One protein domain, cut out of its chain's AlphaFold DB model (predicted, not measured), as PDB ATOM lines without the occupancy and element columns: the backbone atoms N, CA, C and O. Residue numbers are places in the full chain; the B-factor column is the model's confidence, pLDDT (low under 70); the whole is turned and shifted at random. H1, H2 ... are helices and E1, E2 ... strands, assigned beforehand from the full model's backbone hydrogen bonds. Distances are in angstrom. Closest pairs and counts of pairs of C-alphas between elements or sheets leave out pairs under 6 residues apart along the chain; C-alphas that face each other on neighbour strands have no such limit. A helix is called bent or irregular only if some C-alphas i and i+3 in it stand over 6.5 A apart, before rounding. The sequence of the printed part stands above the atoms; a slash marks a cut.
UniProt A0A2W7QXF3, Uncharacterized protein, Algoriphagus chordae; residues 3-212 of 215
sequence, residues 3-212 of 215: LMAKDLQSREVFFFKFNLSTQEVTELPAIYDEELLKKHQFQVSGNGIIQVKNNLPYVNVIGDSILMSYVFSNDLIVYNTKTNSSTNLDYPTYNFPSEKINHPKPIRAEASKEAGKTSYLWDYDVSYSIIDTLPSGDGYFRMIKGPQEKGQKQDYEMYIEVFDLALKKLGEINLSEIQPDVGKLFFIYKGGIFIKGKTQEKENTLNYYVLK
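What this domain is: This is residues 3 to 212 of the 215 residues of an uncharacterized protein of Algoriphagus chordae (UniProt A0A2W7QXF3). What shape do these coordinates draw? Three antiparallel sheets form a stack, only partly face to face, with E10 to E13 in the middle between E6 to E9 and E14 to E16. Beyond E6 to E9 lie the small sheet E1 to E3 and, away from it, the hairpin E4 and E5 with H2 packed on E4. What is printed? The printed part has 210 residues, with three named helices and 16 named strands, E1 E2 E3 H1 E4 to E9 H2 E10 to E13 H3 E14 E15 E16, class mixed. Apart from E4 and E5, each sheet is a meander, each strand the antiparallel neighbour of the one before. The whole is compact, with a radius of gyration of the C-alphas of 18.6 A and spans of 48 by 47 by 37 A.

How they stand to each other: What comes first? E1, residues 3 to 6, E2, 13 to 19, and E3, 24 to 28, form a sheet, with N 5 and O 14 2.9 A apart and N 17 and O 26 2.8 A apart. H1, residues 34 to 39, is not on it. E4, residues 42 to 46, and E5, 49 to 53, are a hairpin, with N 46 and O 49 2.9 A apart. Which sheets follow? E6, residues 58 to 62, E7, 65 to 69, E8, 76 to 80, and E9, 85 to 89, form one, with N 60 and O 67 2.9 A apart. E10, residues 127 to 133, E11, 139 to 148, E12, 156 to 164, and E13, 169 to 174, form another, strongly twisted, with N 144 and O 159 2.9 A apart. They are face to face, and the closest C-alphas of E6 and E10, Tyr 58 and Ile 130, are 5.3 A apart. What comes last? E14, residues 182 to 189, bends by 82 degrees at residue 185 and forms a sheet with E15, 192 to 197, and E16, 208 to 211, with N 187 and O 194 3.0 A apart. It is face to face with the sheet of E10, and the closest C-alphas of E12 and E14, Met 158 and Val 182, are 6.5 A apart. And the helices? H2, residues 109 to 124, touches E4, the closest C-alphas being those of Gly 46 and Ala 109, 4.0 A apart, while H3, 175 to 178, only grazes the sheet of E10. O i to N i+4 pairs are within hydrogen-bond range throughout H1 and in 10 of 12 in H2; H3 is too short for one.

Where its parts are: Where are the ends? C-alpha 3, in E1, is at (14.034, -14.552, -38.914), and C-alpha 211, ending E16, is at (30.595, 4.379, -53.222). Which elements are long? E11 measures 28.9 A, E12 26.7 A and H2 22.9 A from first to last C-alpha. H2 is irregular, with C-alphas 110 and 113 8.7 A apart.

The domain as a whole: How far does it reach? The two C-alphas farthest apart, Glu 110 and Ser 136, are 52.3 A apart. Is the backbone whole? The printed part has no cut, and the link E9 to H2, residues 90 to 108, is long. Where is confidence low? The model's pLDDT is under 70 at residues 43 to 54, 104 to 112 and 151.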
ATOM      1  N   LEU A   3      14.749 -15.571 -39.676       88.31
ATOM      2  CA  LEU A   3      14.034 -14.552 -38.914       88.31
ATOM      3  C   LEU A   3      14.486 -14.606 -37.461       88.31
ATOM      4  O   LEU A   3      14.579 -15.688 -36.889       88.31
ATOM      5  N   MET A   4      14.707 -13.444 -36.857       89.81
ATOM      6  CA  MET A   4      14.814 -13.325 -35.407       89.81
ATOM      7  C   MET A   4      13.534 -12.710 -34.868       89.81
ATOM      8  O   MET A   4      13.029 -11.729 -35.415       89.81
ATOM      9  N   ALA A   5      13.019 -13.282 -33.790       88.56
ATOM     10  CA  ALA A   5      11.875 -12.749 -33.076       88.56
ATOM     11  C   ALA A   5      12.220 -12.602 -31.600       88.56
ATOM     12  O   ALA A   5      13.118 -13.261 -31.086       88.56
ATOM     13  N   LYS A   6      11.483 -11.731 -30.923       86.75
ATOM     14  CA  LYS A   6      11.561 -11.573 -29.480       86.75
ATOM     15  C   LYS A   6      10.160 -11.716 -28.919       86.75
ATOM     16  O   LYS A   6       9.268 -10.971 -29.328       86.75
ATOM     17  N   ASP A   7       9.979 -12.642 -27.991       83.88
ATOM     18  CA  ASP A   7       8.735 -12.735 -27.241       83.88
ATOM     19  C   ASP A   7       8.609 -11.505 -26.330       83.88
ATOM     20  O   ASP A   7       9.545 -11.123 -25.630       83.88
ATOM     21  N   LEU A   8       7.468 -10.817 -26.359       76.19
ATOM     22  CA  LEU A   8       7.293  -9.582 -25.587       76.19
ATOM     23  C   LEU A   8       7.031  -9.840 -24.092       76.19
ATOM     24  O   LEU A   8       7.271  -8.946 -23.276       76.19
ATOM     25  N   GLN A   9       6.549 -11.031 -23.733       75.94
ATOM     26  CA  GLN A   9       6.273 -11.459 -22.362       75.94
ATOM     27  C   GLN A   9       7.506 -12.104 -21.716       75.94
ATOM     28  O   GLN A   9       7.997 -11.574 -20.715       75.94
ATOM     29  N   SER A  10       8.014 -13.206 -22.285       80.06
ATOM     30  CA  SER A  10       9.176 -13.945 -21.768       80.06
ATOM     31  C   SER A  10      10.491 -13.228 -22.056       80.06
ATOM     32  O   SER A  10      11.434 -13.345 -21.275       80.06
ATOM     33  N   ARG A  11      10.530 -12.395 -23.110       75.75
ATOM     34  CA  ARG A  11      11.716 -11.640 -23.572       75.75
ATOM     35  C   ARG A  11      12.799 -12.509 -24.179       75.75
ATOM     36  O   ARG A  11      13.853 -11.976 -24.537       75.75
ATOM     37  N   GLU A  12      12.519 -13.793 -24.320       84.62
ATOM     38  CA  GLU A  12      13.369 -14.722 -25.030       84.62
ATOM     39  C   GLU A  12      13.445 -14.289 -26.489       84.62
ATOM     40  O   GLU A  12      12.463 -13.871 -27.117       84.62
ATOM     41  N   VAL A  13      14.667 -14.312 -26.996       88.44
ATOM     42  CA  VAL A  13      14.924 -14.159 -28.416       88.44
ATOM     43  C   VAL A  13      14.877 -15.554 -29.007       88.44
ATOM     44  O   VAL A  13      15.315 -16.505 -28.367       88.44
ATOM     45  N   PHE A  14      14.346 -15.655 -30.215       90.62
ATOM     46  CA  PHE A  14      14.258 -16.888 -30.973       90.62
ATOM     47  C   PHE A  14      14.811 -16.657 -32.369       90.62
ATOM     48  O   PHE A  14      14.641 -15.578 -32.952       90.62
ATOM     49  N   PHE A  15      15.436 -17.690 -32.922       91.44
ATOM     50  CA  PHE A  15      15.909 -17.695 -34.293       91.44
ATOM     51  C   PHE A  15      15.200 -18.785 -35.080       91.44
ATOM     52  O   PHE A  15      15.170 -19.939 -34.672       91.44
ATOM     53  N   PHE A  16      14.618 -18.421 -36.215       91.81
ATOM     54  CA  PHE A  16      13.784 -19.312 -37.005       91.81
ATOM     55  C   PHE A  16      14.273 -19.410 -38.441       91.81
ATOM     56  O   PHE A  16      14.674 -18.421 -39.061       91.81
ATOM     57  N   LYS A  17      14.122 -20.604 -39.011       91.69
ATOM     58  CA  LYS A  17      14.107 -20.839 -40.450       91.69
ATOM     59  C   LYS A  17      12.662 -20.996 -40.900       91.69
ATOM     60  O   LYS A  17      11.968 -21.904 -40.461       91.69
ATOM     61  N   PHE A  18      12.230 -20.139 -41.814       92.81
ATOM     62  CA  PHE A  18      10.958 -20.283 -42.511       92.81
ATOM     63  C   PHE A  18      11.186 -20.836 -43.916       92.81
ATOM     64  O   PHE A  18      11.875 -20.214 -44.743       92.81
ATOM     65  N   ASN A  19      10.619 -22.008 -44.192       92.50
ATOM     66  CA  ASN A  19      10.619 -22.608 -45.516       92.50
ATOM     67  C   ASN A  19       9.398 -22.111 -46.297       92.50
ATOM     68  O   ASN A  19       8.272 -22.496 -46.015       92.50
ATOM     69  N   LEU A  20       9.624 -21.277 -47.315       91.00
ATOM     70  CA  LEU A  20       8.541 -20.717 -48.131       91.00
ATOM     71  C   LEU A  20       7.753 -21.782 -48.907       91.00
ATOM     72  O   LEU A  20       6.582 -21.569 -49.195       91.00
ATOM     73  N   SER A  21       8.384 -22.907 -49.256       94.81
ATOM     74  CA  SER A  21       7.747 -23.956 -50.063       94.81
ATOM     75  C   SER A  21       6.840 -24.848 -49.220       94.81
ATOM     76  O   SER A  21       5.750 -25.194 -49.663       94.81
ATOM     77  N   THR A  22       7.276 -25.205 -48.009       95.50
ATOM     78  CA  THR A  22       6.496 -26.057 -47.092       95.50
ATOM     79  C   THR A  22       5.650 -25.257 -46.103       95.50
ATOM     80  O   THR A  22       4.785 -25.824 -45.449       95.50
ATOM     81  N   GLN A  23       5.873 -23.941 -46.009       93.94
ATOM     82  CA  GLN A  23       5.294 -23.041 -45.001       93.94
ATOM     83  C   GLN A  23       5.622 -23.445 -43.556       93.94
ATOM     84  O   GLN A  23       4.958 -23.022 -42.612       93.94
ATOM     85  N   GLU A  24       6.673 -24.241 -43.368       94.94
ATOM     86  CA  GLU A  24       7.108 -24.688 -42.052       94.94
ATOM     87  C   GLU A  24       8.051 -23.667 -41.416       94.94
ATOM     88  O   GLU A  24       8.944 -23.104 -42.066       94.94
ATOM     89  N   VAL A  25       7.860 -23.462 -40.114       94.38
ATOM     90  CA  VAL A  25       8.763 -22.710 -39.246       94.38
ATOM     91  C   VAL A  25       9.540 -23.718 -38.409       94.38
ATOM     92  O   VAL A  25       8.951 -24.534 -37.705       94.38
ATOM     93  N   THR A  26      10.864 -23.658 -38.479       93.00
ATOM     94  CA  THR A  26      11.761 -24.454 -37.640       93.00
ATOM     95  C   THR A  26      12.553 -23.511 -36.757       93.00
ATOM     96  O   THR A  26      13.225 -22.611 -37.263       93.00
ATOM     97  N   GLU A  27      12.480 -23.710 -35.448       91.62
ATOM     98  CA  GLU A  27      13.370 -23.031 -34.513       91.62
ATOM     99  C   GLU A  27      14.794 -23.564 -34.679       91.62
ATOM    100  O   GLU A  27      15.027 -24.769 -34.791       91.62
ATOM    101  N   LEU A  28      15.741 -22.643 -34.764       88.56
ATOM    102  CA  LEU A  28      17.164 -22.913 -34.851       88.56
ATOM    103  C   LEU A  28      17.812 -22.665 -33.487       88.56
ATOM    104  O   LEU A  28      17.285 -21.878 -32.698       88.56
ATOM    105  N   PRO A  29      18.980 -23.276 -33.216       86.31
ATOM    106  CA  PRO A  29      19.736 -22.979 -32.010       86.31
ATOM    107  C   PRO A  29      19.991 -21.475 -31.857       86.31
ATOM    108  O   PRO A  29      20.199 -20.763 -32.845       86.31
ATOM    109  N   ALA A  30      20.020 -21.004 -30.611       86.19
ATOM    110  CA  ALA A  30      20.454 -19.652 -30.295       86.19
ATOM    111  C   ALA A  30      21.935 -19.503 -30.670       86.19
ATOM    112  O   ALA A  30      22.820 -20.069 -30.032       86.19
ATOM    113  N   ILE A  31      22.190 -18.772 -31.752       88.50
ATOM    114  CA  ILE A  31      23.536 -18.515 -32.285       88.50
ATOM    115  C   ILE A  31      24.017 -17.093 -31.989       88.50
ATOM    116  O   ILE A  31      25.079 -16.698 -32.444       88.50
ATOM    117  N   TYR A  32      23.228 -16.324 -31.243       88.69
ATOM    118  CA  TYR A  32      23.526 -14.968 -30.793       88.69
ATOM    119  C   TYR A  32      23.982 -14.962 -29.332       88.69
ATOM    120  O   TYR A  32      23.687 -15.879 -28.568       88.69
ATOM    121  N   ASP A  33      24.654 -13.886 -28.936       88.06
ATOM    122  CA  ASP A  33      25.031 -13.636 -27.551       88.06
ATOM    123  C   ASP A  33      23.835 -13.045 -26.790       88.06
ATOM    124  O   ASP A  33      23.466 -11.875 -26.935       88.06
ATOM    125  N   GLU A  34      23.183 -13.896 -26.002       85.69
ATOM    126  CA  GLU A  34      22.001 -13.531 -25.229       85.69
ATOM    127  C   GLU A  34      22.310 -12.501 -24.132       85.69
ATOM    128  O   GLU A  34      21.512 -11.589 -23.893       85.69
ATOM    129  N   GLU A  35      23.470 -12.606 -23.484       85.12
ATOM    130  CA  GLU A  35      23.868 -11.702 -22.404       85.12
ATOM    131  C   GLU A  35      24.194 -10.314 -22.951       85.12
ATOM    132  O   GLU A  35      23.744  -9.299 -22.406       85.12
ATOM    133  N   LEU A  36      24.875 -10.257 -24.095       85.44
ATOM    134  CA  LEU A  36      25.114  -9.014 -24.812       85.44
ATOM    135  C   LEU A  36      23.793  -8.367 -25.261       85.44
ATOM    136  O   LEU A  36      23.587  -7.166 -25.063       85.44
ATOM    137  N   LEU A  37      22.846  -9.155 -25.787       86.12
ATOM    138  CA  LEU A  37      21.519  -8.644 -26.138       86.12
ATOM    139  C   LEU A  37      20.780  -8.091 -24.922       86.12
ATOM    140  O   LEU A  37      20.187  -7.018 -25.031       86.12
ATOM    141  N   LYS A  38      20.813  -8.784 -23.774       80.94
ATOM    142  CA  LYS A  38      20.214  -8.335 -22.502       80.94
ATOM    143  C   LYS A  38      20.818  -7.015 -22.019       80.94
ATOM    144  O   LYS A  38      20.064  -6.118 -21.639       80.94
ATOM    145  N   LYS A  39      22.145  -6.866 -22.093       81.56
ATOM    146  CA  LYS A  39      22.887  -5.653 -21.696       81.56
ATOM    147  C   LYS A  39      22.445  -4.406 -22.472       81.56
ATOM    148  O   LYS A  39      22.478  -3.300 -21.935       81.56
ATOM    149  N   HIS A  40      21.991  -4.583 -23.714       80.56
ATOM    150  CA  HIS A  40      21.522  -3.498 -24.581       80.56
ATOM    151  C   HIS A  40      20.005  -3.374 -24.678       80.56
ATOM    152  O   HIS A  40      19.509  -2.671 -25.559       80.56
ATOM    153  N   GLN A  41      19.227  -3.997 -23.791       76.88
ATOM    154  CA  GLN A  41      17.772  -3.820 -23.807       76.88
ATOM    155  C   GLN A  41      17.356  -2.536 -23.094       76.88
ATOM    156  O   GLN A  41      17.600  -2.343 -21.907       76.88
ATOM    157  N   PHE A  42      16.643  -1.673 -23.814       70.75
ATOM    158  CA  PHE A  42      15.957  -0.536 -23.212       70.75
ATOM    159  C   PHE A  42      14.554  -0.945 -22.782       70.75
ATOM    160  O   PHE A  42      13.805  -1.485 -23.595       70.75
ATOM    161  N   GLN A  43      14.199  -0.661 -21.528       69.44
ATOM    162  CA  GLN A  43      12.861  -0.886 -20.996       69.44
ATOM    163  C   GLN A  43      12.369   0.355 -20.254       69.44
ATOM    164  O   GLN A  43      13.003   0.816 -19.305       69.44
ATOM    165  N   VAL A  44      11.193   0.832 -20.656       64.44
ATOM    166  CA  VAL A  44      10.416   1.831 -19.914       64.44
ATOM    167  C   VAL A  44       9.039   1.249 -19.703       64.44
ATOM    168  O   VAL A  44       8.305   1.067 -20.669       64.44
ATOM    169  N   SER A  45       8.694   0.923 -18.463       61.34
ATOM    170  CA  SER A  45       7.336   0.525 -18.098       61.34
ATOM    171  C   SER A  45       6.637   1.714 -17.459       61.34
ATOM    172  O   SER A  45       7.129   2.198 -16.456       61.34
ATOM    173  N   GLY A  46       5.515   2.197 -17.998       58.41
ATOM    174  CA  GLY A  46       4.717   3.270 -17.389       58.41
ATOM    175  C   GLY A  46       3.248   3.186 -17.792       58.41
ATOM    176  O   GLY A  46       2.951   2.956 -18.959       58.41
ATOM    177  N   ASN A  47       2.325   3.318 -16.830       57.22
ATOM    178  CA  ASN A  47       0.872   3.173 -17.041       57.22
ATOM    179  C   ASN A  47       0.473   1.904 -17.830       57.22
ATOM    180  O   ASN A  47      -0.429   1.939 -18.660       57.22
ATOM    181  N   GLY A  48       1.177   0.787 -17.613       52.75
ATOM    182  CA  GLY A  48       0.939  -0.477 -18.325       52.75
ATOM    183  C   GLY A  48       1.563  -0.580 -19.727       52.75
ATOM    184  O   GLY A  48       1.506  -1.651 -20.321       52.75
ATOM    185  N   ILE A  49       2.204   0.473 -20.248       55.53
ATOM    186  CA  ILE A  49       2.906   0.457 -21.540       55.53
ATOM    187  C   ILE A  49       4.385   0.151 -21.303       55.53
ATOM    188  O   ILE A  49       5.048   0.850 -20.535       55.53
ATOM    189  N   ILE A  50       4.907  -0.874 -21.981       61.09
ATOM    190  CA  ILE A  50       6.334  -1.206 -21.999       61.09
ATOM    191  C   ILE A  50       6.907  -0.796 -23.357       61.09
ATOM    192  O   ILE A  50       6.600  -1.421 -24.369       61.09
ATOM    193  N   GLN A  51       7.747   0.238 -23.393       61.69
ATOM    194  CA  GLN A  51       8.565   0.515 -24.575       61.69
ATOM    195  C   GLN A  51       9.849  -0.305 -24.495       61.69
ATOM    196  O   GLN A  51      10.652  -0.120 -23.577       61.69
ATOM    197  N   VAL A  52      10.024  -1.200 -25.467       63.47
ATOM    198  CA  VAL A  52      11.246  -1.981 -25.665       63.47
ATOM    199  C   VAL A  52      11.887  -1.532 -26.970       63.47
ATOM    200  O   VAL A  52      11.257  -1.633 -28.022       63.47
ATOM    201  N   LYS A  53      13.136  -1.049 -26.934       68.50
ATOM    202  CA  LYS A  53      13.909  -0.926 -28.179       68.50
ATOM    203  C   LYS A  53      14.362  -2.316 -28.594       68.50
ATOM    204  O   LYS A  53      15.048  -3.002 -27.835       68.50
ATOM    205  N   ASN A  54      13.921  -2.741 -29.772       67.88
ATOM    206  CA  ASN A  54      14.262  -4.045 -30.305       67.88
ATOM    207  C   ASN A  54      15.645  -3.982 -30.957       67.88
ATOM    208  O   ASN A  54      15.775  -3.550 -32.097       67.88
ATOM    209  N   ASN A  55      16.669  -4.389 -30.214       81.56
ATOM    210  CA  ASN A  55      18.059  -4.372 -30.663       81.56
ATOM    211  C   ASN A  55      18.491  -5.762 -31.141       81.56
ATOM    212  O   ASN A  55      19.527  -6.271 -30.722       81.56
ATOM    213  N   LEU A  56      17.655  -6.406 -31.961       89.44
ATOM    214  CA  LEU A  56      18.015  -7.692 -32.551       89.44
ATOM    215  C   LEU A  56      19.202  -7.512 -33.507       89.44
ATOM    216  O   LEU A  56      19.293  -6.470 -34.165       89.44
ATOM    217  N   PRO A  57      20.089  -8.512 -33.607       92.19
ATOM    218  CA  PRO A  57      21.142  -8.521 -34.609       92.19
ATOM    219  C   PRO A  57      20.555  -8.423 -36.016       92.19
ATOM    220  O   PRO A  57      19.505  -8.996 -36.320       92.19
ATOM    221  N   TYR A  58      21.271  -7.734 -36.895       92.38
ATOM    222  CA  TYR A  58      21.050  -7.859 -38.326       92.38
ATOM    223  C   TYR A  58      21.486  -9.248 -38.773       92.38
ATOM    224  O   TYR A  58      22.540  -9.719 -38.355       92.38
ATOM    225  N   VAL A  59      20.693  -9.881 -39.636       92.00
ATOM    226  CA  VAL A  59      20.959 -11.221 -40.161       92.00
ATOM    227  C   VAL A  59      21.144 -11.129 -41.666       92.00
ATOM    228  O   VAL A  59      20.230 -10.698 -42.369       92.00
ATOM    229  N   ASN A  60      22.299 -11.573 -42.152       92.31
ATOM    230  CA  ASN A  60      22.571 -11.727 -43.574       92.31
ATOM    231  C   ASN A  60      22.888 -13.187 -43.903       92.31
ATOM    232  O   ASN A  60      23.589 -13.858 -43.152       92.31
ATOM    233  N   VAL A  61      22.363 -13.694 -45.014       91.12
ATOM    234  CA  VAL A  61      22.465 -15.111 -45.387       91.12
ATOM    235  C   VAL A  61      23.241 -15.216 -46.686       91.12
ATOM    236  O   VAL A  61      22.804 -14.706 -47.715       91.12
ATOM    237  N   ILE A  62      24.383 -15.897 -46.638       88.38
ATOM    238  CA  ILE A  62      25.349 -15.961 -47.733       88.38
ATOM    239  C   ILE A  62      25.737 -17.421 -47.943       88.38
ATOM    240  O   ILE A  62      26.524 -17.995 -47.190       88.38
ATOM    241  N   GLY A  63      25.144 -18.041 -48.965       88.50
ATOM    242  CA  GLY A  63      25.290 -19.476 -49.198       88.50
ATOM    243  C   GLY A  63      24.818 -20.283 -47.985       88.50
ATOM    244  O   GLY A  63      23.667 -20.172 -47.571       88.50
ATOM    245  N   ASP A  64      25.724 -21.074 -47.412       91.00
ATOM    246  CA  ASP A  64      25.473 -21.880 -46.210       91.00
ATOM    247  C   ASP A  64      25.821 -21.161 -44.898       91.00
ATOM    248  O   ASP A  64      25.727 -21.763 -43.824       91.00
ATOM    249  N   SER A  65      26.232 -19.896 -44.966       92.31
ATOM    250  CA  SER A  65      26.634 -19.099 -43.810       92.31
ATOM    251  C   SER A  65      25.587 -18.045 -43.473       92.31
ATOM    252  O   SER A  65      24.944 -17.464 -44.347       92.31
ATOM    253  N   ILE A  66      25.442 -17.771 -42.185       92.88
ATOM    254  CA  ILE A  66      24.636 -16.682 -41.649       92.88
ATOM    255  C   ILE A  66      25.584 -15.746 -40.915       92.88
ATOM    256  O   ILE A  66      26.256 -16.166 -39.977       92.88
ATOM    257  N   LEU A  67      25.637 -14.495 -41.356       93.88
ATOM    258  CA  LEU A  67      26.385 -13.434 -40.702       93.88
ATOM    259  C   LEU A  67      25.438 -12.628 -39.822       93.88
ATOM    260  O   LEU A  67      24.398 -12.157 -40.288       93.88
ATOM    261  N   MET A  68      25.807 -12.458 -38.559       94.00
ATOM    262  CA  MET A  68      25.114 -11.578 -37.628       94.00
ATOM    263  C   MET A  68      25.984 -10.386 -37.277       94.00
ATOM    264  O   MET A  68      27.158 -10.555 -36.956       94.00
ATOM    265  N   SER A  69      25.384  -9.200 -37.309       94.19
ATOM    266  CA  SER A  69      26.008  -7.953 -36.865       94.19
ATOM    267  C   SER A  69      25.108  -7.274 -35.844       94.19
ATOM    268  O   SER A  69      23.898  -7.152 -36.052       94.19
ATOM    269  N   TYR A  70      25.684  -6.823 -34.738       93.31
ATOM    270  CA  TYR A  70      24.946  -6.130 -33.691       93.31
ATOM    271  C   TYR A  70      24.958  -4.630 -33.937       93.31
ATOM    272  O   TYR A  70      26.006  -4.056 -34.174       93.31
ATOM    273  N   VAL A  71      23.829  -3.943 -33.754       92.56
ATOM    274  CA  VAL A  71      23.788  -2.470 -33.885       92.56
ATOM    275  C   VAL A  71      24.659  -1.733 -32.855       92.56
ATOM    276  O   VAL A  71      24.948  -0.544 -32.999       92.56
ATOM    277  N   PHE A  72      25.061  -2.429 -31.795       91.69
ATOM    278  CA  PHE A  72      25.729  -1.877 -30.623       91.69
ATOM    279  C   PHE A  72      27.122  -2.463 -30.360       91.69
ATOM    280  O   PHE A  72      27.741  -2.025 -29.398       91.69
ATOM    281  N   SER A  73      27.598  -3.429 -31.156       91.81
ATOM    282  CA  SER A  73      28.925  -4.048 -31.008       91.81
ATOM    283  C   SER A  73      29.590  -4.228 -32.374       91.81
ATOM    284  O   SER A  73      28.909  -4.476 -33.369       91.81
ATOM    285  N   ASN A  74      30.915  -4.117 -32.412       92.12
ATOM    286  CA  ASN A  74      31.758  -4.450 -33.554       92.12
ATOM    287  C   ASN A  74      31.826  -5.963 -33.807       92.12
ATOM    288  O   ASN A  74      32.232  -6.354 -34.905       92.12
ATOM    289  N   ASP A  75      31.410  -6.789 -32.846       91.75
ATOM    290  CA  ASP A  75      31.381  -8.240 -32.978       91.75
ATOM    291  C   ASP A  75      30.536  -8.687 -34.173       91.75
ATOM    292  O   ASP A  75      29.445  -8.164 -34.439       91.75
ATOM    293  N   LEU A  76      31.026  -9.715 -34.858       93.75
ATOM    294  CA  LEU A  76      30.271 -10.471 -35.845       93.75
ATOM    295  C   LEU A  76      30.158 -11.922 -35.406       93.75
ATOM    296  O   LEU A  76      31.088 -12.490 -34.834       93.75
ATOM    297  N   ILE A  77      29.036 -12.551 -35.737       94.12
ATOM    298  CA  ILE A  77      28.892 -14.001 -35.598       94.12
ATOM    299  C   ILE A  77      28.714 -14.611 -36.971       94.12
ATOM    300  O   ILE A  77      27.853 -14.194 -37.742       94.12
ATOM    301  N   VAL A  78      29.511 -15.634 -37.251       94.31
ATOM    302  CA  VAL A  78      29.380 -16.470 -38.439       94.31
ATOM    303  C   VAL A  78      28.818 -17.806 -38.008       94.31
ATOM    304  O   VAL A  78      29.465 -18.539 -37.263       94.31
ATOM    305  N   TYR A  79      27.628 -18.144 -38.484       92.88
ATOM    306  CA  TYR A  79      27.027 -19.451 -38.265       92.88
ATOM    307  C   TYR A  79      26.971 -20.245 -39.560       92.88
ATOM    308  O   TYR A  79      26.363 -19.818 -40.539       92.88
ATOM    309  N   ASN A  80      27.583 -21.424 -39.558       92.38
ATOM    310  CA  ASN A  80      27.534 -22.345 -40.681       92.38
ATOM    311  C   ASN A  80      26.361 -23.318 -40.506       92.38
ATOM    312  O   ASN A  80      26.333 -24.141 -39.593       92.38
ATOM    313  N   THR A  81      25.402 -23.237 -41.423       89.12
ATOM    314  CA  THR A  81      24.160 -24.025 -41.405       89.12
ATOM    315  C   THR A  81      24.349 -25.499 -41.764       89.12
ATOM    316  O   THR A  81      23.466 -26.304 -41.481       89.12
ATOM    317  N   LYS A  82      25.477 -25.874 -42.383       90.38
ATOM    318  CA  LYS A  82      25.812 -27.274 -42.686       90.38
ATOM    319  C   LYS A  82      26.449 -27.968 -41.490       90.38
ATOM    320  O   LYS A  82      26.128 -29.119 -41.215       90.38
ATOM    321  N   THR A  83      27.359 -27.285 -40.797       91.00
ATOM    322  CA  THR A  83      28.093 -27.845 -39.649       91.00
ATOM    323  C   THR A  83      27.433 -27.548 -38.306       91.00
ATOM    324  O   THR A  83      27.856 -28.106 -37.299       91.00
ATOM    325  N   ASN A  84      26.406 -26.690 -38.275       86.69
ATOM    326  CA  ASN A  84      25.760 -26.196 -37.056       86.69
ATOM    327  C   ASN A  84      26.755 -25.591 -36.052       86.69
ATOM    328  O   ASN A  84      26.591 -25.734 -34.843       86.69
ATOM    329  N   SER A  85      27.783 -24.908 -36.552       90.50
ATOM    330  CA  SER A  85      28.820 -24.282 -35.729       90.50
ATOM    331  C   SER A  85      28.799 -22.768 -35.882       90.50
ATOM    332  O   SER A  85      28.673 -22.264 -37.000       90.50
ATOM    333  N   SER A  86      28.976 -22.053 -34.774       91.62
ATOM    334  CA  SER A  86      29.175 -20.606 -34.757       91.62
ATOM    335  C   SER A  86      30.634 -20.246 -34.482       91.62
ATOM    336  O   SER A  86      31.393 -21.000 -33.871       91.62
ATOM    337  N   THR A  87      31.048 -19.081 -34.958       92.81
ATOM    338  CA  THR A  87      32.330 -18.464 -34.624       92.81
ATOM    339  C   THR A  87      32.103 -16.979 -34.419       92.81
ATOM    340  O   THR A  87      31.501 -16.323 -35.270       92.81
ATOM    341  N   ASN A  88      32.586 -16.468 -33.292       92.19
ATOM    342  CA  ASN A  88      32.562 -15.046 -32.987       92.19
ATOM    343  C   ASN A  88      33.851 -14.419 -33.514       92.19
ATOM    344  O   ASN A  88      34.939 -14.953 -33.294       92.19
ATOM    345  N   LEU A  89      33.711 -13.304 -34.217       91.38
ATOM    346  CA  LEU A  89      34.805 -12.540 -34.791       91.38
ATOM    347  C   LEU A  89      34.772 -11.140 -34.181       91.38
ATOM    348  O   LEU A  89      33.782 -10.425 -34.332       91.38
ATOM    349  N   ASP A  90      35.855 -10.774 -33.505       87.62
ATOM    350  CA  ASP A  90      36.081  -9.424 -32.987       87.62
ATOM    351  C   ASP A  90      37.017  -8.673 -33.941       87.62
ATOM    352  O   ASP A  90      38.043  -9.203 -34.387       87.62
ATOM    353  N   TYR A  91      36.651  -7.435 -34.264       86.12
ATOM    354  CA  TYR A  91      37.399  -6.570 -35.166       86.12
ATOM    355  C   TYR A  91      37.764  -5.270 -34.469       86.12
ATOM    356  O   TYR A  91      36.914  -4.378 -34.371       86.12
ATOM    357  N   PRO A  92      39.020  -5.096 -34.035       82.50
ATOM    358  CA  PRO A  92      39.418  -3.861 -33.389       82.50
ATOM    359  C   PRO A  92      39.200  -2.663 -34.321       82.50
ATOM    360  O   PRO A  92      39.380  -2.725 -35.545       82.50
ATOM    361  N   THR A  93      38.805  -1.556 -33.709       79.44
ATOM    362  CA  THR A  93      38.626  -0.247 -34.337       79.44
ATOM    363  C   THR A  93      39.528   0.757 -33.632       79.44
ATOM    364  O   THR A  93      39.776   0.657 -32.430       79.44
ATOM    365  N   TYR A  94      40.056   1.706 -34.402       79.06
ATOM    366  CA  TYR A  94      40.889   2.793 -33.885       79.06
ATOM    367  C   TYR A  94      40.102   4.096 -33.724       79.06
ATOM    368  O   TYR A  94      40.540   4.979 -32.989       79.06
ATOM    369  N   ASN A  95      38.957   4.218 -34.399       81.81
ATOM    370  CA  ASN A  95      38.229   5.479 -34.533       81.81
ATOM    371  C   ASN A  95      37.019   5.578 -33.596       81.81
ATOM    372  O   ASN A  95      36.511   6.669 -33.349       81.81
ATOM    373  N   PHE A  96      36.545   4.457 -33.053       81.69
ATOM    374  CA  PHE A  96      35.389   4.426 -32.162       81.69
ATOM    375  C   PHE A  96      35.483   3.253 -31.170       81.69
ATOM    376  O   PHE A  96      36.308   2.361 -31.337       81.69
ATOM    377  N   PRO A  97      34.678   3.245 -30.095       80.75
ATOM    378  CA  PRO A  97      34.642   2.132 -29.146       80.75
ATOM    379  C   PRO A  97      34.064   0.861 -29.782       80.75
ATOM    380  O   PRO A  97      33.076   0.947 -30.511       80.75
ATOM    381  N   SER A  98      34.600  -0.315 -29.435       84.62
ATOM    382  CA  SER A  98      34.113  -1.630 -29.902       84.62
ATOM    383  C   SER A  98      32.628  -1.876 -29.614       84.62
ATOM    384  O   SER A  98      31.945  -2.541 -30.375       84.62
ATOM    385  N   GLU A  99      32.083  -1.274 -28.561       84.81
ATOM    386  CA  GLU A  99      30.682  -1.406 -28.168       84.81
ATOM    387  C   GLU A  99      30.112  -0.023 -27.824       84.81
ATOM    388  O   GLU A  99      30.843   0.851 -27.350       84.81
ATOM    389  N   LYS A 100      28.801   0.187 -28.010       86.88
ATOM    390  CA  LYS A 100      28.110   1.363 -27.461       86.88
ATOM    391  C   LYS A 100      28.428   1.487 -25.971       86.88
ATOM    392  O   LYS A 100      28.138   0.575 -25.198       86.88
ATOM    393  N   ILE A 101      28.963   2.637 -25.572       81.19
ATOM    394  CA  ILE A 101      29.346   2.933 -24.184       81.19
ATOM    395  C   ILE A 101      28.094   3.150 -23.331       81.19
ATOM    396  O   ILE A 101      28.031   2.793 -22.152       81.19
ATOM    397  N   ASN A 102      27.080   3.782 -23.918       73.94
ATOM    398  CA  ASN A 102      25.853   4.092 -23.211       73.94
ATOM    399  C   ASN A 102      24.966   2.854 -23.190       73.94
ATOM    400  O   ASN A 102      24.257   2.586 -24.152       73.94
ATOM    401  N   HIS A 103      24.960   2.119 -22.082       71.50
ATOM    402  CA  HIS A 103      24.016   1.022 -21.900       71.50
ATOM    403  C   HIS A 103      22.655   1.564 -21.453       71.50
ATOM    404  O   HIS A 103      22.580   2.344 -20.492       71.50
ATOM    405  N   PRO A 104      21.560   1.163 -22.115       67.88
ATOM    406  CA  PRO A 104      20.240   1.521 -21.650       67.88
ATOM    407  C   PRO A 104      19.994   0.848 -20.295       67.88
ATOM    408  O   PRO A 104      20.068  -0.370 -20.173       67.88
ATOM    409  N   LYS A 105      19.713   1.631 -19.250       63.41
ATOM    410  CA  LYS A 105      19.305   1.075 -17.952       63.41
ATOM    411  C   LYS A 105      17.803   0.767 -17.971       63.41
ATOM    412  O   LYS A 105      17.052   1.523 -18.591       63.41
ATOM    413  N   PRO A 106      17.332  -0.285 -17.276       59.28
ATOM    414  CA  PRO A 106      15.906  -0.470 -17.027       59.28
ATOM    415  C   PRO A 106      15.399   0.706 -16.188       59.28
ATOM    416  O   PRO A 106      15.896   0.933 -15.083       59.28
ATOM    417  N   ILE A 107      14.431   1.469 -16.697       59.41
ATOM    418  CA  ILE A 107      13.908   2.656 -16.008       59.41
ATOM    419  C   ILE A 107      12.454   2.396 -15.599       59.41
ATOM    420  O   ILE A 107      11.615   2.019 -16.419       59.41
ATOM    421  N   ARG A 108      12.155   2.586 -14.305       58.22
ATOM    422  CA  ARG A 108      10.785   2.516 -13.768       58.22
ATOM    423  C   ARG A 108       9.970   3.743 -14.215       58.22
ATOM    424  O   ARG A 108      10.518   4.832 -14.363       58.22
ATOM    425  N   ALA A 109       8.658   3.550 -14.378       51.81
ATOM    426  CA  ALA A 109       7.631   4.493 -14.861       51.81
ATOM    427  C   ALA A 109       7.784   5.966 -14.476       51.81
ATOM    428  O   ALA A 109       7.467   6.856 -15.264       51.81
ATOM    429  N   GLU A 110       8.241   6.218 -13.257       53.66
ATOM    430  CA  GLU A 110       8.266   7.537 -12.627       53.66
ATOM    431  C   GLU A 110       9.364   8.456 -13.201       53.66
ATOM    432  O   GLU A 110       9.364   9.657 -12.943       53.66
ATOM    433  N   ALA A 111      10.260   7.930 -14.047       60.81
ATOM    434  CA  ALA A 111      11.413   8.644 -14.596       60.81
ATOM    435  C   ALA A 111      11.365   8.814 -16.134       60.81
ATOM    436  O   ALA A 111      12.368   8.659 -16.833       60.81
ATOM    437  N   SER A 112      10.206   9.189 -16.691       67.12
ATOM    438  CA  SER A 112      10.005   9.386 -18.145       67.12
ATOM    439  C   SER A 112      11.031  10.321 -18.815       67.12
ATOM    440  O   SER A 112      11.459  10.079 -19.946       67.12
ATOM    441  N   LYS A 113      11.495  11.361 -18.109       71.31
ATOM    442  CA  LYS A 113      12.568  12.254 -18.587       71.31
ATOM    443  C   LYS A 113      13.925  11.550 -18.683       71.31
ATOM    444  O   LYS A 113      14.683  11.800 -19.618       71.31
ATOM    445  N   GLU A 114      14.236  10.672 -17.734       74.31
ATOM    446  CA  GLU A 114      15.482   9.903 -17.714       74.31
ATOM    447  C   GLU A 114      15.484   8.820 -18.795       74.31
ATOM    448  O   GLU A 114      16.500   8.602 -19.456       74.31
ATOM    449  N   ALA A 115      14.320   8.220 -19.047       72.81
ATOM    450  CA  ALA A 115      14.092   7.315 -20.163       72.81
ATOM    451  C   ALA A 115      14.360   7.995 -21.510       72.81
ATOM    452  O   ALA A 115      15.151   7.493 -22.311       72.81
ATOM    453  N   GLY A 116      13.778   9.177 -21.734       75.62
ATOM    454  CA  GLY A 116      14.042   9.971 -22.935       75.62
ATOM    455  C   GLY A 116      15.525  10.324 -23.090       75.62
ATOM    456  O   GLY A 116      16.078  10.184 -24.179       75.62
ATOM    457  N   LYS A 117      16.198  10.712 -22.000       78.31
ATOM    458  CA  LYS A 117      17.632  11.043 -22.005       78.31
ATOM    459  C   LYS A 117      18.513   9.830 -22.315       78.31
ATOM    460  O   LYS A 117      19.433   9.945 -23.115       78.31
ATOM    461  N   THR A 118      18.245   8.686 -21.699       77.81
ATOM    462  CA  THR A 118      19.001   7.444 -21.926       77.81
ATOM    463  C   THR A 118      18.809   6.945 -23.355       77.81
ATOM    464  O   THR A 118      19.781   6.633 -24.034       77.81
ATOM    465  N   SER A 119      17.564   6.952 -23.840       79.19
ATOM    466  CA  SER A 119      17.230   6.616 -25.226       79.19
ATOM    467  C   SER A 119      17.959   7.526 -26.221       79.19
ATOM    468  O   SER A 119      18.555   7.029 -27.173       79.19
ATOM    469  N   TYR A 120      17.977   8.837 -25.946       82.50
ATOM    470  CA  TYR A 120      18.730   9.835 -26.706       82.50
ATOM    471  C   TYR A 120      20.221   9.476 -26.735       82.50
ATOM    472  O   TYR A 120      20.772   9.278 -27.812       82.50
ATOM    473  N   LEU A 121      20.874   9.324 -25.578       84.25
ATOM    474  CA  LEU A 121      22.310   9.010 -25.509       84.25
ATOM    475  C   LEU A 121      22.663   7.733 -26.281       84.25
ATOM    476  O   LEU A 121      23.641   7.722 -27.020       84.25
ATOM    477  N   TRP A 122      21.828   6.698 -26.178       85.75
ATOM    478  CA  TRP A 122      22.015   5.450 -26.914       85.75
ATOM    479  C   TRP A 122      21.913   5.638 -28.438       85.75
ATOM    480  O   TRP A 122      22.758   5.132 -29.175       85.75
ATOM    481  N   ASP A 123      20.921   6.392 -28.929       85.25
ATOM    482  CA  ASP A 123      20.740   6.660 -30.369       85.25
ATOM    483  C   ASP A 123      21.882   7.494 -30.969       85.25
ATOM    484  O   ASP A 123      22.214   7.371 -32.160       85.25
ATOM    485  N   TYR A 124      22.490   8.350 -30.147       88.31
ATOM    486  CA  TYR A 124      23.595   9.210 -30.557       88.31
ATOM    487  C   TYR A 124      24.970   8.569 -30.412       88.31
ATOM    488  O   TYR A 124      25.880   9.036 -31.083       88.31
ATOM    489  N   ASP A 125      25.101   7.453 -29.704       90.06
ATOM    490  CA  ASP A 125      26.332   6.658 -29.646       90.06
ATOM    491  C   ASP A 125      26.698   6.015 -31.006       90.06
ATOM    492  O   ASP A 125      25.884   6.018 -31.946       90.06
ATOM    493  N   VAL A 126      27.895   5.427 -31.095       91.88
ATOM    494  CA  VAL A 126      28.362   4.633 -32.243       91.88
ATOM    495  C   VAL A 126      27.345   3.546 -32.592       91.88
ATOM    496  O   VAL A 126      26.717   2.974 -31.705       91.88
ATOM    497  N   SER A 127      27.104   3.271 -33.869       92.94
ATOM    498  CA  SER A 127      26.248   2.153 -34.275       92.94
ATOM    499  C   SER A 127      26.767   1.468 -35.521       92.94
ATOM    500  O   SER A 127      27.123   2.138 -36.490       92.94
ATOM    501  N   TYR A 128      26.707   0.146 -35.504       93.75
ATOM    502  CA  TYR A 128      27.186  -0.723 -36.567       93.75
ATOM    503  C   TYR A 128      26.007  -1.191 -37.423       93.75
ATOM    504  O   TYR A 128      24.944  -1.522 -36.900       93.75
ATOM    505  N   SER A 129      26.152  -1.183 -38.745       94.12
ATOM    506  CA  SER A 129      25.105  -1.675 -39.642       94.12
ATOM    507  C   SER A 129      25.156  -3.194 -39.804       94.12
ATOM    508  O   SER A 129      26.022  -3.888 -39.268       94.12
ATOM    509  N   ILE A 130      24.238  -3.707 -40.622       93.88
ATOM    510  CA  ILE A 130      24.383  -5.014 -41.260       93.88
ATOM    511  C   ILE A 130      25.747  -5.120 -41.967       93.88
ATOM    512  O   ILE A 130      26.255  -4.118 -42.485       93.88
ATOM    513  N   ILE A 131      26.334  -6.319 -41.948       95.19
ATOM    514  CA  ILE A 131      27.447  -6.680 -42.827       95.19
ATOM    515  C   ILE A 131      26.877  -7.264 -44.117       95.19
ATOM    516  O   ILE A 131      26.047  -8.174 -44.075       95.19
ATOM    517  N   ASP A 132      27.326  -6.746 -45.250       94.50
ATOM    518  CA  ASP A 132      26.836  -7.126 -46.568       94.50
ATOM    519  C   ASP A 132      27.963  -7.437 -47.546       94.50
ATOM    520  O   ASP A 132      29.097  -6.988 -47.387       94.50
ATOM    521  N   THR A 133      27.637  -8.202 -48.586       93.81
ATOM    522  CA  THR A 133      28.555  -8.481 -49.691       93.81
ATOM    523  C   THR A 133      28.813  -7.217 -50.503       93.81
ATOM    524  O   THR A 133      27.890  -6.472 -50.846       93.81
ATOM    525  N   LEU A 134      30.074  -6.995 -50.869       94.12
ATOM    526  CA  LEU A 134      30.439  -5.962 -51.829       94.12
ATOM    527  C   LEU A 134      29.747  -6.206 -53.183       94.12
ATOM    528  O   LEU A 134      29.604  -7.359 -53.594       94.12
ATOM    529  N   PRO A 135      29.380  -5.149 -53.934       92.69
ATOM    530  CA  PRO A 135      28.780  -5.293 -55.263       92.69
ATOM    531  C   PRO A 135      29.601  -6.134 -56.255       92.69
ATOM    532  O   PRO A 135      29.015  -6.742 -57.150       92.69
ATOM    533  N   SER A 136      30.934  -6.157 -56.118       90.50
ATOM    534  CA  SER A 136      31.829  -6.969 -56.956       90.50
ATOM    535  C   SER A 136      31.777  -8.462 -56.619       90.50
ATOM    536  O   SER A 136      32.063  -9.290 -57.478       90.50
ATOM    537  N   GLY A 137      31.362  -8.811 -55.397       90.81
ATOM    538  CA  GLY A 137      31.381 -10.177 -54.877       90.81
ATOM    539  C   GLY A 137      32.704 -10.597 -54.230       90.81
ATOM    540  O   GLY A 137      32.775 -11.711 -53.727       90.81
ATOM    541  N   ASP A 138      33.718  -9.728 -54.190       91.94
ATOM    542  CA  ASP A 138      35.083 -10.088 -53.758       91.94
ATOM    543  C   ASP A 138      35.334  -9.922 -52.249       91.94
ATOM    544  O   ASP A 138      36.454 -10.082 -51.765       91.94
ATOM    545  N   GLY A 139      34.297  -9.595 -51.483       94.94
ATOM    546  CA  GLY A 139      34.416  -9.373 -50.048       94.94
ATOM    547  C   GLY A 139      33.140  -8.833 -49.426       94.94
ATOM    548  O   GLY A 139      32.058  -8.893 -50.018       94.94
ATOM    549  N   TYR A 140      33.286  -8.277 -48.229       95.75
ATOM    550  CA  TYR A 140      32.187  -7.737 -47.439       95.75
ATOM    551  C   TYR A 140      32.482  -6.319 -46.971       95.75
ATOM    552  O   TYR A 140      33.632  -5.882 -46.919       95.75
ATOM    553  N   PHE A 141      31.433  -5.608 -46.580       96.06
ATOM    554  CA  PHE A 141      31.555  -4.317 -45.933       96.06
ATOM    555  C   PHE A 141      30.521  -4.134 -44.829       96.06
ATOM    556  O   PHE A 141      29.463  -4.767 -44.820       96.06
ATOM    557  N   ARG A 142      30.826  -3.222 -43.907       95.75
ATOM    558  CA  ARG A 142      29.908  -2.768 -42.862       95.75
ATOM    559  C   ARG A 142      30.015  -1.258 -42.721       95.75
ATOM    560  O   ARG A 142      31.111  -0.720 -42.587       95.75
ATOM    561  N   MET A 143      28.876  -0.575 -42.746       96.06
ATOM    562  CA  MET A 143      28.802   0.857 -42.473       96.06
ATOM    563  C   MET A 143      28.739   1.089 -40.967       96.06
ATOM    564  O   MET A 143      28.052   0.376 -40.232       96.06
ATOM    565  N   ILE A 144      29.424   2.124 -40.501       95.44
ATOM    566  CA  ILE A 144      29.450   2.488 -39.089       95.44
ATOM    567  C   ILE A 144      29.133   3.961 -38.976       95.44
ATOM    568  O   ILE A 144      29.718   4.801 -39.650       95.44
ATOM    569  N   LYS A 145      28.182   4.276 -38.108       94.50
ATOM    570  CA  LYS A 145      27.902   5.647 -37.714       94.50
ATOM    571  C   LYS A 145      28.662   5.925 -36.427       94.50
ATOM    572  O   LYS A 145      28.413   5.252 -35.430       94.50
ATOM    573  N   GLY A 146      29.534   6.924 -36.448       92.94
ATOM    574  CA  GLY A 146      30.234   7.422 -35.273       92.94
ATOM    575  C   GLY A 146      29.299   8.048 -34.229       92.94
ATOM    576  O   GLY A 146      28.088   8.204 -34.461       92.94
ATOM    577  N   PRO A 147      29.842   8.403 -33.056       90.31
ATOM    578  CA  PRO A 147      29.100   9.152 -32.055       90.31
ATOM    579  C   PRO A 147      28.680  10.521 -32.613       90.31
ATOM    580  O   PRO A 147      29.358  11.103 -33.452       90.31
ATOM    581  N   GLN A 148      27.536  11.020 -32.155       88.69
ATOM    582  CA  GLN A 148      27.031  12.346 -32.498       88.69
ATOM    583  C   GLN A 148      27.135  13.260 -31.281       88.69
ATOM    584  O   GLN A 148      26.741  12.871 -30.175       88.69
ATOM    585  N   GLU A 149      27.584  14.495 -31.490       78.44
ATOM    586  CA  GLU A 149      27.596  15.486 -30.422       78.44
ATOM    587  C   GLU A 149      26.179  15.879 -29.980       78.44
ATOM    588  O   GLU A 149      25.222  15.992 -30.760       78.44
ATOM    589  N   LYS A 150      26.026  16.107 -28.674       70.44
ATOM    590  CA  LYS A 150      24.736  16.450 -28.079       70.44
ATOM    591  C   LYS A 150      24.258  17.809 -28.596       70.44
ATOM    592  O   LYS A 150      24.895  18.829 -28.372       70.44
ATOM    593  N   GLY A 151      23.060  17.829 -29.176       66.44
ATOM    594  CA  GLY A 151      22.395  19.053 -29.636       66.44
ATOM    595  C   GLY A 151      22.660  19.423 -31.097       66.44
ATOM    596  O   GLY A 151      21.913  20.237 -31.636       66.44
ATOM    597  N   GLN A 152      23.619  18.778 -31.765       73.62
ATOM    598  CA  GLN A 152      23.913  19.007 -33.179       73.62
ATOM    599  C   GLN A 152      23.251  17.926 -34.034       73.62
ATOM    600  O   GLN A 152      23.699  16.785 -34.035       73.62
ATOM    601  N   LYS A 153      22.139  18.221 -34.723       75.31
ATOM    602  CA  LYS A 153      21.459  17.214 -35.565       75.31
ATOM    603  C   LYS A 153      22.368  16.787 -36.722       75.31
ATOM    604  O   LYS A 153      22.809  17.632 -37.482       75.31
ATOM    605  N   GLN A 154      22.525  15.473 -36.897       79.12
ATOM    606  CA  GLN A 154      23.274  14.851 -38.000       79.12
ATOM    607  C   GLN A 154      24.789  15.121 -38.019       79.12
ATOM    608  O   GLN A 154      25.452  14.807 -39.004       79.12
ATOM    609  N   ASP A 155      25.343  15.602 -36.910       85.94
ATOM    610  CA  ASP A 155      26.782  15.804 -36.731       85.94
ATOM    611  C   ASP A 155      27.475  14.516 -36.260       85.94
ATOM    612  O   ASP A 155      27.912  14.383 -35.121       85.94
ATOM    613  N   TYR A 156      27.404  13.481 -37.095       91.88
ATOM    614  CA  TYR A 156      28.100  12.212 -36.886       91.88
ATOM    615  C   TYR A 156      28.962  11.912 -38.101       91.88
ATOM    616  O   TYR A 156      28.565  12.197 -39.233       91.88
ATOM    617  N   GLU A 157      30.096  11.269 -37.886       93.94
ATOM    618  CA  GLU A 157      30.890  10.729 -38.984       93.94
ATOM    619  C   GLU A 157      30.352   9.364 -39.420       93.94
ATOM    620  O   GLU A 157      29.728   8.629 -38.648       93.94
ATOM    621  N   MET A 158      30.560   9.044 -40.688       96.06
ATOM    622  CA  MET A 158      30.283   7.739 -41.267       96.06
ATOM    623  C   MET A 158      31.603   7.089 -41.647       96.06
ATOM    624  O   MET A 158      32.416   7.698 -42.335       96.06
ATOM    625  N   TYR A 159      31.764   5.834 -41.259       95.69
ATOM    626  CA  TYR A 159      32.900   4.998 -41.606       95.69
ATOM    627  C   TYR A 159      32.422   3.781 -42.386       95.69
ATOM    628  O   TYR A 159      31.250   3.389 -42.314       95.69
ATOM    629  N   ILE A 160      33.348   3.166 -43.106       95.75
ATOM    630  CA  ILE A 160      33.158   1.859 -43.719       95.75
ATOM    631  C   ILE A 160      34.307   0.940 -43.331       95.75
ATOM    632  O   ILE A 160      35.474   1.297 -43.469       95.75
ATOM    633  N   GLU A 161      33.964  -0.248 -42.855       95.88
ATOM    634  CA  GLU A 161      34.899  -1.359 -42.737       95.88
ATOM    635  C   GLU A 161      34.780  -2.246 -43.967       95.88
ATOM    636  O   GLU A 161      33.671  -2.506 -44.442       95.88
ATOM    637  N   VAL A 162      35.918  -2.728 -44.454       96.19
ATOM    638  CA  VAL A 162      36.002  -3.619 -45.610       96.19
ATOM    639  C   VAL A 162      36.707  -4.904 -45.200       96.19
ATOM    640  O   VAL A 162      37.716  -4.871 -44.491       96.19
ATOM    641  N   PHE A 163      36.177  -6.036 -45.653       95.56
ATOM    642  CA  PHE A 163      36.648  -7.374 -45.320       95.56
ATOM    643  C   PHE A 163      36.846  -8.201 -46.591       95.56
ATOM    644  O   PHE A 163      36.097  -8.041 -47.555       95.56
ATOM    645  N   ASP A 164      37.815  -9.114 -46.581       95.44
ATOM    646  CA  ASP A 164      37.950 -10.116 -47.641       95.44
ATOM    647  C   ASP A 164      36.890 -11.231 -47.516       95.44
ATOM    648  O   ASP A 164      36.086 -11.268 -46.582       95.44
ATOM    649  N   LEU A 165      36.896 -12.181 -48.456       93.75
ATOM    650  CA  LEU A 165      35.995 -13.341 -48.446       93.75
ATOM    651  C   LEU A 165      36.150 -14.258 -47.222       93.75
ATOM    652  O   LEU A 165      35.218 -14.998 -46.900       93.75
ATOM    653  N   ALA A 166      37.294 -14.212 -46.537       93.38
ATOM    654  CA  ALA A 166      37.542 -14.929 -45.291       93.38
ATOM    655  C   ALA A 166      37.131 -14.109 -44.053       93.38
ATOM    656  O   ALA A 166      37.432 -14.511 -42.929       93.38
ATOM    657  N   LEU A 167      36.444 -12.975 -44.252       93.88
ATOM    658  CA  LEU A 167      36.063 -12.011 -43.223       93.88
ATOM    659  C   LEU A 167      37.270 -11.422 -42.479       93.88
ATOM    660  O   LEU A 167      37.141 -10.943 -41.358       93.88
ATOM    661  N   LYS A 168      38.462 -11.399 -43.072       94.06
ATOM    662  CA  LYS A 168      39.582 -10.645 -42.510       94.06
ATOM    663  C   LYS A 168      39.388  -9.167 -42.837       94.06
ATOM    664  O   LYS A 168      39.239  -8.805 -44.002       94.06
ATOM    665  N   LYS A 169      39.425  -8.301 -41.818       94.19
ATOM    666  CA  LYS A 169      39.353  -6.843 -42.001       94.19
ATOM    667  C   LYS A 169      40.563  -6.367 -42.811       94.19
ATOM    668  O   LYS A 169      41.705  -6.550 -42.391       94.19
ATOM    669  N   LEU A 170      40.294  -5.786 -43.976       94.88
ATOM    670  CA  LEU A 170      41.286  -5.212 -44.885       94.88
ATOM    671  C   LEU A 170      41.571  -3.752 -44.545       94.88
ATOM    672  O   LEU A 170      42.707  -3.299 -44.662       94.88
ATOM    673  N   GLY A 171      40.550  -3.025 -44.094       93.25
ATOM    674  CA  GLY A 171      40.694  -1.626 -43.730       93.25
ATOM    675  C   GLY A 171      39.420  -1.014 -43.172       93.25
ATOM    676  O   GLY A 171      38.346  -1.617 -43.181       93.25
ATOM    677  N   GLU A 172      39.577   0.208 -42.682       94.38
ATOM    678  CA  GLU A 172      38.510   1.076 -42.205       94.38
ATOM    679  C   GLU A 172      38.762   2.478 -42.756       94.38
ATOM    680  O   GLU A 172      39.892   2.966 -42.702       94.38
ATOM    681  N   ILE A 173      37.733   3.106 -43.322       94.06
ATOM    682  CA  ILE A 173      37.840   4.409 -43.983       94.06
ATOM    683  C   ILE A 173      36.793   5.352 -43.394       94.06
ATOM    684  O   ILE A 173      35.612   5.003 -43.333       94.06
ATOM    685  N   ASN A 174      37.213   6.559 -43.011       95.12
ATOM    686  CA  ASN A 174      36.306   7.649 -42.662       95.12
ATOM    687  C   ASN A 174      35.717   8.253 -43.944       95.12
ATOM    688  O   ASN A 174      36.368   9.003 -44.668       95.12
ATOM    689  N   LEU A 175      34.466   7.917 -44.247       96.00
ATOM    690  CA  LEU A 175      33.775   8.448 -45.420       96.00
ATOM    691  C   LEU A 175      33.451   9.935 -45.261       96.00
ATOM    692  O   LEU A 175      33.327  10.630 -46.268       96.00
ATOM    693  N   SER A 176      33.320  10.429 -44.026       95.31
ATOM    694  CA  SER A 176      33.028  11.842 -43.755       95.31
ATOM    695  C   SER A 176      34.223  12.764 -43.994       95.31
ATOM    696  O   SER A 176      34.014  13.920 -44.348       95.31
ATOM    697  N   GLU A 177      35.455  12.254 -43.918       94.62
ATOM    698  CA  GLU A 177      36.654  12.992 -44.349       94.62
ATOM    699  C   GLU A 177      36.699  13.201 -45.869       94.62
ATOM    700  O   GLU A 177      37.211  14.211 -46.346       94.62
ATOM    701  N   ILE A 178      36.141  12.261 -46.640       94.88
ATOM    702  CA  ILE A 178      36.071  12.345 -48.105       94.88
ATOM    703  C   ILE A 178      34.870  13.199 -48.528       94.88
ATOM    704  O   ILE A 178      34.977  14.063 -49.397       94.88
ATOM    705  N   GLN A 179      33.708  12.938 -47.923       95.25
ATOM    706  CA  GLN A 179      32.464  13.650 -48.174       95.25
ATOM    707  C   GLN A 179      31.685  13.845 -46.856       95.25
ATOM    708  O   GLN A 179      31.029  12.912 -46.384       95.25
ATOM    709  N   PRO A 180      31.693  15.056 -46.269       94.19
ATOM    710  CA  PRO A 180      31.087  15.315 -44.958       94.19
ATOM    711  C   PRO A 180      29.583  15.025 -44.849       94.19
ATOM    712  O   PRO A 180      29.078  14.752 -43.757       94.19
ATOM    713  N   ASP A 181      28.844  15.072 -45.961       94.62
ATOM    714  CA  ASP A 181      27.385  14.898 -45.991       94.62
ATOM    715  C   ASP A 181      26.931  13.427 -46.148       94.62
ATOM    716  O   ASP A 181      25.755  13.158 -46.363       94.62
ATOM    717  N   VAL A 182      27.808  12.427 -46.013       95.38
ATOM    718  CA  VAL A 182      27.419  11.000 -46.108       95.38
ATOM    719  C   VAL A 182      26.497  10.581 -44.950       95.38
ATOM    720  O   VAL A 182      26.859  10.685 -43.782       95.38
ATOM    721  N   GLY A 183      25.293  10.082 -45.245       94.75
ATOM    722  CA  GLY A 183      24.308   9.660 -44.242       94.75
ATOM    723  C   GLY A 183      24.342   8.168 -43.890       94.75
ATOM    724  O   GLY A 183      25.109   7.381 -44.436       94.75
ATOM    725  N   LYS A 184      23.460   7.759 -42.965       93.50
ATOM    726  CA  LYS A 184      23.362   6.360 -42.486       93.50
ATOM    727  C   LYS A 184      22.599   5.423 -43.418       93.50
ATOM    728  O   LYS A 184      22.731   4.212 -43.296       93.50
ATOM    729  N   LEU A 185      21.709   5.963 -44.251       94.56
ATOM    730  CA  LEU A 185      20.840   5.145 -45.091       94.56
ATOM    731  C   LEU A 185      21.590   4.767 -46.361       94.56
ATOM    732  O   LEU A 185      21.987   5.644 -47.124       94.56
ATOM    733  N   PHE A 186      21.739   3.469 -46.591       95.69
ATOM    734  CA  PHE A 186      22.402   2.932 -47.766       95.69
ATOM    735  C   PHE A 186      21.648   1.720 -48.310       95.69
ATOM    736  O   PHE A 186      20.831   1.116 -47.611       95.69
ATOM    737  N   PHE A 187      21.921   1.374 -49.562       94.88
ATOM    738  CA  PHE A 187      21.539   0.093 -50.143       94.88
ATOM    739  C   PHE A 187      22.523  -0.300 -51.242       94.88
ATOM    740  O   PHE A 187      23.217   0.535 -51.825       94.88
ATOM    741  N   ILE A 188      22.572  -1.593 -51.531       93.81
ATOM    742  CA  ILE A 188      23.503  -2.172 -52.496       93.81
ATOM    743  C   ILE A 188      22.784  -2.368 -53.820       93.81
ATOM    744  O   ILE A 188      21.638  -2.815 -53.864       93.81
ATOM    745  N   TYR A 189      23.465  -2.045 -54.911       92.50
ATOM    746  CA  TYR A 189      23.005  -2.350 -56.257       92.50
ATOM    747  C   TYR A 189      24.205  -2.664 -57.154       92.50
ATOM    748  O   TYR A 189      25.356  -2.447 -56.785       92.50
ATOM    749  N   LYS A 190      23.952  -3.160 -58.369       88.31
ATOM    750  CA  LYS A 190      25.017  -3.604 -59.289       88.31
ATOM    751  C   LYS A 190      26.081  -2.531 -59.589       88.31
ATOM    752  O   LYS A 190      27.200  -2.871 -59.946       88.31
ATOM    753  N   GLY A 191      25.738  -1.246 -59.489       89.44
ATOM    754  CA  GLY A 191      26.653  -0.139 -59.788       89.44
ATOM    755  C   GLY A 191      27.482   0.366 -58.605       89.44
ATOM    756  O   GLY A 191      28.328   1.235 -58.818       89.44
ATOM    757  N   GLY A 192      27.246  -0.133 -57.387       94.94
ATOM    758  CA  GLY A 192      27.937   0.321 -56.183       94.94
ATOM    759  C   GLY A 192      27.066   0.267 -54.929       94.94
ATOM    760  O   GLY A 192      25.987  -0.328 -54.903       94.94
ATOM    761  N   ILE A 193      27.530   0.945 -53.886       96.75
ATOM    762  CA  ILE A 193      26.773   1.165 -52.654       96.75
ATOM    763  C   ILE A 193      26.172   2.567 -52.747       96.75
ATOM    764  O   ILE A 193      26.894   3.565 -52.785       96.75
ATOM    765  N   PHE A 194      24.847   2.655 -52.838       97.31
ATOM    766  CA  PHE A 194      24.136   3.926 -52.744       97.31
ATOM    767  C   PHE A 194      24.133   4.375 -51.289       97.31
ATOM    768  O   PHE A 194      23.760   3.588 -50.422       97.31
ATOM    769  N   ILE A 195      24.460   5.637 -51.023       97.31
ATOM    770  CA  ILE A 195      24.380   6.227 -49.687       97.31
ATOM    771  C   ILE A 195      23.618   7.547 -49.770       97.31
ATOM    772  O   ILE A 195      23.997   8.447 -50.518       97.31
ATOM    773  N   LYS A 196      22.538   7.678 -48.999       95.88
ATOM    774  CA  LYS A 196      21.769   8.921 -48.904       95.88
ATOM    775  C   LYS A 196      22.601   9.991 -48.191       95.88
ATOM    776  O   LYS A 196      23.213   9.697 -47.167       95.88
ATOM    777  N   GLY A 197      22.557  11.230 -48.675       95.44
ATOM    778  CA  GLY A 197      23.097  12.387 -47.963       95.44
ATOM    779  C   GLY A 197      22.380  12.653 -46.632       95.44
ATOM    780  O   GLY A 197      21.213  12.282 -46.444       95.44
ATOM    781  N   LYS A 198      23.073  13.286 -45.682       93.44
ATOM    782  CA  LYS A 198      22.493  13.723 -44.402       93.44
ATOM    783  C   LYS A 198      21.454  14.810 -44.662       93.44
ATOM    784  O   LYS A 198      20.341  14.747 -44.127       93.44
ATOM    785  N   THR A 199      21.811  15.753 -45.527       90.12
ATOM    786  CA  THR A 199      21.026  16.938 -45.852       90.12
ATOM    787  C   THR A 199      20.465  16.879 -47.271       90.12
ATOM    788  O   THR A 199      20.984  16.210 -48.162       90.12
ATOM    789  N   GLN A 200      19.351  17.576 -47.477       89.19
ATOM    790  CA  GLN A 200      18.743  17.786 -48.787       89.19
ATOM    791  C   GLN A 200      18.263  19.233 -48.859       89.19
ATOM    792  O   GLN A 200      17.697  19.739 -47.890       89.19
ATOM    793  N   GLU A 201      18.502  19.905 -49.986       85.12
ATOM    794  CA  GLU A 201      18.142  21.321 -50.148       85.12
ATOM    795  C   GLU A 201      16.625  21.530 -50.104       85.12
ATOM    796  O   GLU A 201      16.130  22.531 -49.586       85.12
ATOM    797  N   LYS A 202      15.880  20.577 -50.674       89.94
ATOM    798  CA  LYS A 202      14.422  20.589 -50.771       89.94
ATOM    799  C   LYS A 202      13.863  19.211 -50.443       89.94
ATOM    800  O   LYS A 202      14.521  18.190 -50.625       89.94
ATOM    801  N   GLU A 203      12.609  19.174 -50.008       83.25
ATOM    802  CA  GLU A 203      11.898  17.921 -49.721       83.25
ATOM    803  C   GLU A 203      11.832  16.987 -50.940       83.25
ATOM    804  O   GLU A 203      11.996  15.778 -50.806       83.25
ATOM    805  N   ASN A 204      11.698  17.566 -52.137       90.62
ATOM    806  CA  ASN A 204      11.558  16.839 -53.401       90.62
ATOM    807  C   ASN A 204      12.898  16.505 -54.079       90.62
ATOM    808  O   ASN A 204      12.918  16.126 -55.248       90.62
ATOM    809  N   THR A 205      14.021  16.691 -53.387       90.88
ATOM    810  CA  THR A 205      15.360  16.381 -53.904       90.88
ATOM    811  C   THR A 205      16.013  15.315 -53.046       90.88
ATOM    812  O   THR A 205      15.929  15.370 -51.822       90.88
ATOM    813  N   LEU A 206      16.689  14.363 -53.690       92.38
ATOM    814  CA  LEU A 206      17.456  13.322 -53.020       92.38
ATOM    815  C   LEU A 206      18.940  13.548 -53.294       92.38
ATOM    816  O   LEU A 206      19.410  13.269 -54.394       92.38
ATOM    817  N   ASN A 207      19.668  14.020 -52.286       94.62
ATOM    818  CA  ASN A 207      21.126  14.032 -52.322       94.62
ATOM    819  C   ASN A 207      21.634  12.630 -51.993       94.62
ATOM    820  O   ASN A 207      21.176  12.004 -51.029       94.62
ATOM    821  N   TYR A 208      22.553  12.120 -52.805       95.56
ATOM    822  CA  TYR A 208      23.129  10.799 -52.609       95.56
ATOM    823  C   TYR A 208      24.525  10.692 -53.205       95.56
ATOM    824  O   TYR A 208      24.919  11.456 -54.085       95.56
ATOM    825  N   TYR A 209      25.238   9.678 -52.741       96.25
ATOM    826  CA  TYR A 209      26.573   9.321 -53.175       96.25
ATOM    827  C   TYR A 209      26.579   7.859 -53.606       96.25
ATOM    828  O   TYR A 209      25.784   7.045 -53.127       96.25
ATOM    829  N   VAL A 210      27.473   7.524 -54.529       96.19
ATOM    830  CA  VAL A 210      27.721   6.142 -54.934       96.19
ATOM    831  C   VAL A 210      29.149   5.813 -54.564       96.19
ATOM    832  O   VAL A 210      30.083   6.373 -55.134       96.19
ATOM    833  N   LEU A 211      29.302   4.900 -53.615       95.12
ATOM    834  CA  LEU A 211      30.595   4.379 -53.222       95.12
ATOM    835  C   LEU A 211      30.926   3.152 -54.076       95.12
ATOM    836  O   LEU A 211      30.113   2.232 -54.216       95.12
ATOM    837  N   LYS A 212      32.129   3.158 -54.647       92.62
ATOM    838  CA  LYS A 212      32.735   2.022 -55.340       92.62
ATOM    839  C   LYS A 212      33.991   1.628 -54.587       92.62
ATOM    840  O   LYS A 212      34.748   2.502 -54.171       92.62
TER     841      LYS A 212